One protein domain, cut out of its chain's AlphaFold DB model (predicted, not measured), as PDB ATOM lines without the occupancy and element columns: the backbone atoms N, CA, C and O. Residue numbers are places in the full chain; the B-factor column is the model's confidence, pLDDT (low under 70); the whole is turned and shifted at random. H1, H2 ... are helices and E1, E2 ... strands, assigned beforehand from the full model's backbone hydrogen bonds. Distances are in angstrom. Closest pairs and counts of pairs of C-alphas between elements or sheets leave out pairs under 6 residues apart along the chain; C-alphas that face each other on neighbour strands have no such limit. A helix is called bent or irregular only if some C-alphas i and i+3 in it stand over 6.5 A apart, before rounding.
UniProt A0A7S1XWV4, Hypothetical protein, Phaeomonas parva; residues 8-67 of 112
ATOM      1  N   LYS A   8     264.398 209.119 188.905       95.62
ATOM      2  CA  LYS A   8     264.490 208.403 187.624       95.62
ATOM      3  C   LYS A   8     265.879 208.506 187.016       95.62
ATOM      4  O   LYS A   8     266.446 207.517 186.572       95.62
ATOM      5  N   GLN A   9     266.458 209.706 187.044       95.69
ATOM      6  CA  GLN A   9     267.807 209.950 186.530       95.69
ATOM      7  C   GLN A   9     268.883 209.187 187.310       95.69
ATOM      8  O   GLN A   9     269.969 208.977 186.775       95.69
ATOM      9  N   MET A  10     268.604 208.813 188.564       95.06
ATOM     10  CA  MET A  10     269.508 208.037 189.418       95.06
ATOM     11  C   MET A  10     269.219 206.531 189.416       95.06
ATOM     12  O   MET A  10     270.030 205.778 189.945       95.06
ATOM     13  N   GLY A  11     268.112 206.075 188.819       96.06
ATOM     14  CA  GLY A  11     267.741 204.654 188.792       96.06
ATOM     15  C   GLY A  11     267.428 204.061 190.174       96.06
ATOM     16  O   GLY A  11     267.604 202.857 190.394       96.06
ATOM     17  N   TYR A  12     267.012 204.908 191.120       96.62
ATOM     18  CA  TYR A  12     266.707 204.521 192.499       96.62
ATOM     19  C   TYR A  12     265.289 203.956 192.641       96.62
ATOM     20  O   TYR A  12     264.424 204.218 191.808       96.62
ATOM     21  N   GLY A  13     265.062 203.178 193.699       97.50
ATOM     22  CA  GLY A  13     263.739 202.651 194.031       97.50
ATOM     23  C   GLY A  13     262.830 203.696 194.683       97.50
ATOM     24  O   GLY A  13     263.302 204.696 195.231       97.50
ATOM     25  N   VAL A  14     261.524 203.443 194.638       97.94
ATOM     26  CA  VAL A  14     260.483 204.215 195.323       97.94
ATOM     27  C   VAL A  14     259.658 203.250 196.166       97.94
ATOM     28  O   VAL A  14     259.111 202.294 195.632       97.94
ATOM     29  N   LEU A  15     259.544 203.520 197.467       97.81
ATOM     30  CA  LEU A  15     258.639 202.802 198.364       97.81
ATOM     31  C   LEU A  15     257.382 203.643 198.592       97.81
ATOM     32  O   LEU A  15     257.472 204.775 199.074       97.81
ATOM     33  N   LEU A  16     256.217 203.087 198.267       97.94
ATOM     34  CA  LEU A  16     254.919 203.703 198.509       97.94
ATOM     35  C   LEU A  16     254.287 203.123 199.777       97.94
ATOM     36  O   LEU A  16     254.252 201.912 199.976       97.94
ATOM     37  N   VAL A  17     253.799 204.004 200.653       97.50
ATOM     38  CA  VAL A  17     253.107 203.630 201.892       97.50
ATOM     39  C   VAL A  17     251.894 204.534 202.072       97.50
ATOM     40  O   VAL A  17     252.022 205.758 202.148       97.50
ATOM     41  N   SER A  18     250.701 203.947 202.167       96.75
ATOM     42  CA  SER A  18     249.473 204.694 202.451       96.75
ATOM     43  C   SER A  18     249.507 205.308 203.861       96.75
ATOM     44  O   SER A  18     249.653 204.572 204.836       96.75
ATOM     45  N   GLN A  19     249.311 206.627 203.992       96.69
ATOM     46  CA  GLN A  19     249.400 207.333 205.282       96.69
ATOM     47  C   GLN A  19     248.254 208.340 205.491       96.69
ATOM     48  O   GLN A  19     248.397 209.541 205.269       96.69
ATOM     49  N   PHE A  20     247.102 207.870 205.985       94.62
ATOM     50  CA  PHE A  20     245.936 208.742 206.221       94.62
ATOM     51  C   PHE A  20     246.175 209.805 207.308       94.62
ATOM     52  O   PHE A  20     245.538 210.858 207.312       94.62
ATOM     53  N   THR A  21     247.101 209.547 208.234       94.00
ATOM     54  CA  THR A  21     247.377 210.440 209.368       94.00
ATOM     55  C   THR A  21     248.019 211.762 208.960       94.00
ATOM     56  O   THR A  21     248.031 212.675 209.781       94.00
ATOM     57  N   LEU A  22     248.491 211.903 207.714       93.88
ATOM     58  CA  LEU A  22     248.928 213.191 207.163       93.88
ATOM     59  C   LEU A  22     247.799 214.238 207.187       93.88
ATOM     60  O   LEU A  22     248.066 215.417 207.372       93.88
ATOM     61  N   TYR A  23     246.535 213.807 207.112       93.44
ATOM     62  CA  TYR A  23     245.355 214.672 207.269       93.44
ATOM     63  C   TYR A  23     244.914 214.857 208.733       93.44
ATOM     64  O   TYR A  23     243.840 215.402 209.001       93.44
ATOM     65  N   GLY A  24     245.707 214.378 209.695       92.62
ATOM     66  CA  GLY A  24     245.408 214.462 211.118       92.62
ATOM     67  C   GLY A  24     245.441 215.900 211.633       92.62
ATOM     68  O   GLY A  24     246.456 216.584 211.521       92.62
ATOM     69  N   ARG A  25     244.357 216.359 212.265       92.19
ATOM     70  CA  ARG A  25     244.311 217.651 212.966       92.19
ATOM     71  C   ARG A  25     244.220 217.445 214.470       92.19
ATOM     72  O   ARG A  25     243.445 216.624 214.958       92.19
ATOM     73  N   VAL A  26     244.984 218.239 215.217       92.12
ATOM     74  CA  VAL A  26     244.987 218.215 216.685       92.12
ATOM     75  C   VAL A  26     243.938 219.189 217.219       92.12
ATOM     76  O   VAL A  26     244.029 220.402 217.018       92.12
ATOM     77  N   SER A  27     242.965 218.685 217.974       87.88
ATOM     78  CA  SER A  27     242.079 219.537 218.764       87.88
ATOM     79  C   SER A  27     242.819 220.037 220.000       87.88
ATOM     80  O   SER A  27     242.933 219.320 220.992       87.88
ATOM     81  N   ARG A  28     243.273 221.296 219.989       83.62
ATOM     82  CA  ARG A  28     243.957 221.897 221.153       83.62
ATOM     83  C   ARG A  28     243.107 221.905 222.428       83.62
ATOM     84  O   ARG A  28     243.654 221.842 223.519       83.62
ATOM     85  N   LYS A  29     241.777 221.959 222.298       85.75
ATOM     86  CA  LYS A  29     240.842 221.965 223.435       85.75
ATOM     87  C   LYS A  29     240.626 220.574 224.039       85.75
ATOM     88  O   LYS A  29     240.430 220.470 225.242       85.75
ATOM     89  N   LYS A  30     240.598 219.527 223.207       86.50
ATOM     90  CA  LYS A  30     240.276 218.153 223.637       86.50
ATOM     91  C   LYS A  30     241.506 217.248 223.761       86.50
ATOM     92  O   LYS A  30     241.389 216.171 224.325       86.50
ATOM     93  N   GLY A  31     242.657 217.652 223.219       89.38
ATOM     94  CA  GLY A  31     243.863 216.822 223.169       89.38
ATOM     95  C   GLY A  31     243.739 215.603 222.248       89.38
ATOM     96  O   GLY A  31     244.510 214.661 222.383       89.38
ATOM     97  N   THR A  32     242.767 215.592 221.330       92.69
ATOM     98  CA  THR A  32     242.470 214.454 220.446       92.69
ATOM     99  C   THR A  32     242.848 214.745 218.997       92.69
ATOM    100  O   THR A  32     242.822 215.899 218.561       92.69
ATOM    101  N   LEU A  33     243.130 213.691 218.231       93.00
ATOM    102  CA  LEU A  33     243.300 213.756 216.780       93.00
ATOM    103  C   LEU A  33     241.955 213.553 216.076       93.00
ATOM    104  O   LEU A  33     241.139 212.740 216.510       93.00
ATOM    105  N   ASN A  34     241.728 214.291 214.995       91.12
ATOM    106  CA  ASN A  34     240.669 214.015 214.030       91.12
ATOM    107  C   ASN A  34     241.276 213.831 212.637       91.12
ATOM    108  O   ASN A  34     242.343 214.365 212.352       91.12
ATOM    109  N   TYR A  35     240.591 213.071 211.785       93.06
ATOM    110  CA  TYR A  35     241.061 212.725 210.440       93.06
ATOM    111  C   TYR A  35     239.979 212.977 209.389       93.06
ATOM    112  O   TYR A  35     239.951 212.326 208.354       93.06
ATOM    113  N   GLU A  36     239.065 213.911 209.655       90.50
ATOM    114  CA  GLU A  36     237.914 214.201 208.785       90.50
ATOM    115  C   GLU A  36     238.326 214.646 207.374       90.50
ATOM    116  O   GLU A  36     237.558 214.492 206.432       90.50
ATOM    117  N   GLY A  37     239.543 215.181 207.219       90.25
ATOM    118  CA  GLY A  37     240.104 215.528 205.912       90.25
ATOM    119  C   GLY A  37     240.610 214.329 205.104       90.25
ATOM    120  O   GLY A  37     240.839 214.471 203.907       90.25
ATOM    121  N   ALA A  38     240.789 213.161 205.727       94.12
ATOM    122  CA  ALA A  38     241.230 211.963 205.031       94.12
ATOM    123  C   ALA A  38     240.080 211.344 204.228       94.12
ATOM    124  O   ALA A  38     238.928 211.291 204.662       94.12
ATOM    125  N   MET A  39     240.409 210.801 203.058       94.50
ATOM    126  CA  MET A  39     239.456 210.031 202.272       94.50
ATOM    127  C   MET A  39     239.038 208.747 203.028       94.50
ATOM    128  O   MET A  39     239.904 208.059 203.571       94.50
ATOM    129  N   PRO A  40     237.741 208.371 203.042       96.00
ATOM    130  CA  PRO A  40     237.294 207.126 203.667       96.00
ATOM    131  C   PRO A  40     237.971 205.887 203.054       96.00
ATOM    132  O   PRO A  40     238.140 205.862 201.831       96.00
ATOM    133  N   PRO A  41     238.265 204.824 203.835       95.00
ATOM    134  CA  PRO A  41     239.021 203.655 203.365       95.00
ATOM    135  C   PRO A  41     238.479 203.017 202.080       95.00
ATOM    136  O   PRO A  41     239.252 202.696 201.184       95.00
ATOM    137  N   ALA A  42     237.151 202.920 201.947       96.69
ATOM    138  CA  ALA A  42     236.495 202.341 200.771       96.69
ATOM    139  C   ALA A  42     236.792 203.091 199.458       96.69
ATOM    140  O   ALA A  42     236.776 202.488 198.391       96.69
ATOM    141  N   ARG A  43     237.065 204.401 199.528       97.31
ATOM    142  CA  ARG A  43     237.491 205.208 198.372       97.31
ATOM    143  C   ARG A  43     239.012 205.347 198.297       97.31
ATOM    144  O   ARG A  43     239.563 205.399 197.206       97.31
ATOM    145  N   ALA A  44     239.683 205.381 199.447       97.19
ATOM    146  CA  ALA A  44     241.128 205.553 199.526       97.19
ATOM    147  C   ALA A  44     241.898 204.339 198.992       97.19
ATOM    148  O   ALA A  44     242.904 204.537 198.323       97.19
ATOM    149  N   ALA A  45     241.419 203.112 199.225       97.44
ATOM    150  CA  ALA A  45     242.058 201.899 198.712       97.44
ATOM    151  C   ALA A  45     242.161 201.883 197.172       97.44
ATOM    152  O   ALA A  45     243.280 201.831 196.668       97.44
ATOM    153  N   PRO A  46     241.063 202.013 196.394       98.12
ATOM    154  CA  PRO A  46     241.171 202.034 194.934       98.12
ATOM    155  C   PRO A  46     241.941 203.254 194.409       98.12
ATOM    156  O   PRO A  46     242.623 203.152 193.396       98.12
ATOM    157  N   MET A  47     241.878 204.398 195.100       97.50
ATOM    158  CA  MET A  47     242.672 205.577 194.736       97.50
ATOM    159  C   MET A  47     244.176 205.347 194.936       97.50
ATOM    160  O   MET A  47     244.980 205.765 194.108       97.50
ATOM    161  N   TYR A  48     244.559 204.682 196.028       98.06
ATOM    162  CA  TYR A  48     245.945 204.320 196.309       98.06
ATOM    163  C   TYR A  48     246.488 203.328 195.278       98.06
ATOM    164  O   TYR A  48     247.577 203.540 194.748       98.06
ATOM    165  N   GLU A  49     245.707 202.299 194.941       97.94
ATOM    166  CA  GLU A  49     246.066 201.341 193.890       97.94
ATOM    167  C   GLU A  49     246.258 202.041 192.543       97.94
ATOM    168  O   GLU A  49     247.307 201.893 191.918       97.94
ATOM    169  N   PHE A  50     245.316 202.903 192.149       98.19
ATOM    170  CA  PHE A  50     245.444 203.710 190.935       98.19
ATOM    171  C   PHE A  50     246.699 204.596 190.950       98.19
ATOM    172  O   PHE A  50     247.410 204.700 189.949       98.19
ATOM    173  N   PHE A  51     247.000 205.236 192.082       97.56
ATOM    174  CA  PHE A  51     248.206 206.048 192.232       97.56
ATOM    175  C   PHE A  51     249.478 205.211 192.042       97.56
ATOM    176  O   PHE A  51     250.351 205.602 191.269       97.56
ATOM    177  N   LYS A  52     249.567 204.045 192.691       97.94
ATOM    178  CA  LYS A  52     250.691 203.110 192.549       97.94
ATOM    179  C   LYS A  52     250.874 202.665 191.099       97.94
ATOM    180  O   LYS A  52     251.985 202.754 190.578       97.94
ATOM    181  N   GLU A  53     249.794 202.256 190.435       98.12
ATOM    182  CA  GLU A  53     249.811 201.863 189.020       98.12
ATOM    183  C   GLU A  53     250.336 202.993 188.130       98.12
ATOM    184  O   GLU A  53     251.195 202.765 187.277       98.12
ATOM    185  N   LYS A  54     249.899 204.237 188.366       98.25
ATOM    186  CA  LYS A  54     250.381 205.396 187.605       98.25
ATOM    187  C   LYS A  54     251.848 205.707 187.853       98.25
ATOM    188  O   LYS A  54     252.549 206.090 186.918       98.25
ATOM    189  N   VAL A  55     252.335 205.544 189.079       97.69
ATOM    190  CA  VAL A  55     253.762 205.715 189.379       97.69
ATOM    191  C   VAL A  55     254.593 204.653 188.654       97.69
ATOM    192  O   VAL A  55     255.600 205.008 188.039       97.69
ATOM    193  N   ALA A  56     254.154 203.392 188.667       97.31
ATOM    194  CA  ALA A  56     254.814 202.298 187.957       97.31
ATOM    195  C   ALA A  56     254.832 202.523 186.434       97.31
ATOM    196  O   ALA A  56     255.888 202.414 185.819       97.31
ATOM    197  N   GLU A  57     253.700 202.924 185.841       97.62
ATOM    198  CA  GLU A  57     253.579 203.241 184.408       97.62
ATOM    199  C   GLU A  57     254.507 204.391 183.988       97.62
ATOM    200  O   GLU A  57     255.158 204.335 182.946       97.62
ATOM    201  N   LEU A  58     254.579 205.451 184.798       97.12
ATOM    202  CA  LEU A  58     255.367 206.638 184.473       97.12
ATOM    203  C   LEU A  58     256.862 206.463 184.749       97.12
ATOM    204  O   LEU A  58     257.651 207.278 184.255       97.12
ATOM    205  N   TYR A  59     257.264 205.511 185.592       96.81
ATOM    206  CA  TYR A  59     258.658 205.307 185.981       96.81
ATOM    207  C   TYR A  59     259.225 203.975 185.479       96.81
ATOM    208  O   TYR A  59     259.818 203.955 184.404       96.81
ATOM    209  N   ASP A  60     259.134 202.935 186.300       96.31
ATOM    210  CA  ASP A  60     259.630 201.581 186.070       96.31
ATOM    211  C   ASP A  60     258.995 200.703 187.153       96.31
ATOM    212  O   ASP A  60     259.211 200.948 188.343       96.31
ATOM    213  N   ALA A  61     258.185 199.721 186.756       96.94
ATOM    214  CA  ALA A  61     257.460 198.864 187.689       96.94
ATOM    215  C   ALA A  61     258.403 198.064 188.605       96.94
ATOM    216  O   ALA A  61     258.091 197.893 189.780       96.94
ATOM    217  N   ASP A  62     259.587 197.679 188.118       97.44
ATOM    218  CA  ASP A  62     260.572 196.896 188.881       97.44
ATOM    219  C   ASP A  62     261.292 197.734 189.956       97.44
ATOM    220  O   ASP A  62     262.115 197.230 190.724       97.44
ATOM    221  N   LYS A  63     261.022 199.044 190.003       97.81
ATOM    222  CA  LYS A  63     261.586 199.994 190.970       97.81
ATOM    223  C   LYS A  63     260.564 200.495 191.983       97.81
ATOM    224  O   LYS A  63     260.937 201.309 192.832       97.81
ATOM    225  N   ILE A  64     259.305 200.063 191.887       98.00
ATOM    226  CA  ILE A  64     258.243 200.461 192.810       98.00
ATOM    227  C   ILE A  64     257.992 199.337 193.804       98.00
ATOM    228  O   ILE A  64     257.533 198.261 193.442       98.00
ATOM    229  N   GLU A  65     258.237 199.634 195.071       97.94
ATOM    230  CA  GLU A  65     257.856 198.788 196.193       97.94
ATOM    231  C   GLU A  65     256.606 199.360 196.862       97.94
ATOM    232  O   GLU A  65     256.395 200.577 196.901       97.94
ATOM    233  N   ASP A  66     255.784 198.477 197.417       97.44
ATOM    234  CA  ASP A  66     254.528 198.827 198.072       97.44
ATOM    235  C   ASP A  66     254.496 198.288 199.502       97.44
ATOM    236  O   ASP A  66     254.990 197.197 199.800       97.44
ATOM    237  N   GLY A  67     253.886 199.059 200.395       95.62
ATOM    238  CA  GLY A  67     253.387 198.537 201.655       95.62
ATOM    239  C   GLY A  67     252.124 197.688 201.462       95.62
ATOM    240  O   GLY A  67     251.866 197.097 200.416       95.62
TER     241      GLY A  67
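Overview. This is residues 8 to 67 of the 112 residues of the protein "Hypothetical protein" of Phaeomonas parva (UniProt A0A7S1XWV4). The printed part is a long, open loop of chain: it runs out through E1 and the short helix H1 to a hairpin of E2 and E3 at one end, then comes back through the long helix H2, which brings E4 beside E1 as a small parallel pair toward the other end. Residues 48 to 56 of H2 come near this pair, while the hairpin lies far from it. The 60 printed residues hold two named helices and four named strands, in the order E1, H1, E2, E3, H2, E4; the class is mixed, helices and strands, with two sheets of two strands each, E1 and E4 parallel, E2 and E3 antiparallel. The whole is only just loose, close to extended, with a radius of gyration of the C-alphas of 15.5 A, and elongated, with spans of 47 by 26 by 15 A.

Arrangement. E1, residues 14 to 16, is the parallel neighbour of E4, residues 64 to 66, at 26 degrees between their directions. The C-alphas of Leu 15 and Glu 65 face each other at 4.6 A, and N 16 and O 65, at 2.9 A, are within hydrogen-bond range. H1, residues 20 to 23, is apart from E4. E2, residues 25 to 27, and E3, residues 32 to 34, are antiparallel and form a hairpin, at 142 degrees; N 25 and O 34 are 2.8 A apart, within hydrogen-bond range. H1 is only just apart from E3, with closest C-alphas at 8.3 A. H2, residues 41 to 58, is apart from H1 and from E2. The closest C-alphas of H2 and E4 are those of Ala 56 and Ile 64, 6.2 A apart; those of H2 and E1 are Lys 52 and Leu 16, 7.3 A apart. In H2, 13 of 14 O i to N i+4 pairs are within hydrogen-bond range; H1 is too short for such a pair, and its one O i to N i+3 pair is within range.

Along the chain. E1 begins at C-alpha 14, (260.483, 204.215, 195.323). H1 is neither bent nor irregular, but only just: C-alphas 20 and 23 are 6.0 A apart. E2, E3 and E4 have three residues each, as E1 does. H2 measures 25.2 A from C-alpha 41, (239.021, 203.655, 203.365), to C-alpha 58. E4 ends at C-alpha 66, (254.528, 198.827, 198.072).

Size, cuts and confidence. The two C-alphas farthest apart are those of Gln 9 and Lys 29, at 47.3 A. The printed part has no cut and no long link; the link from E3 to H2 is short, and the others are tight. The mean pLDDT of the printed part is 95.2, and no printed residue is under 70.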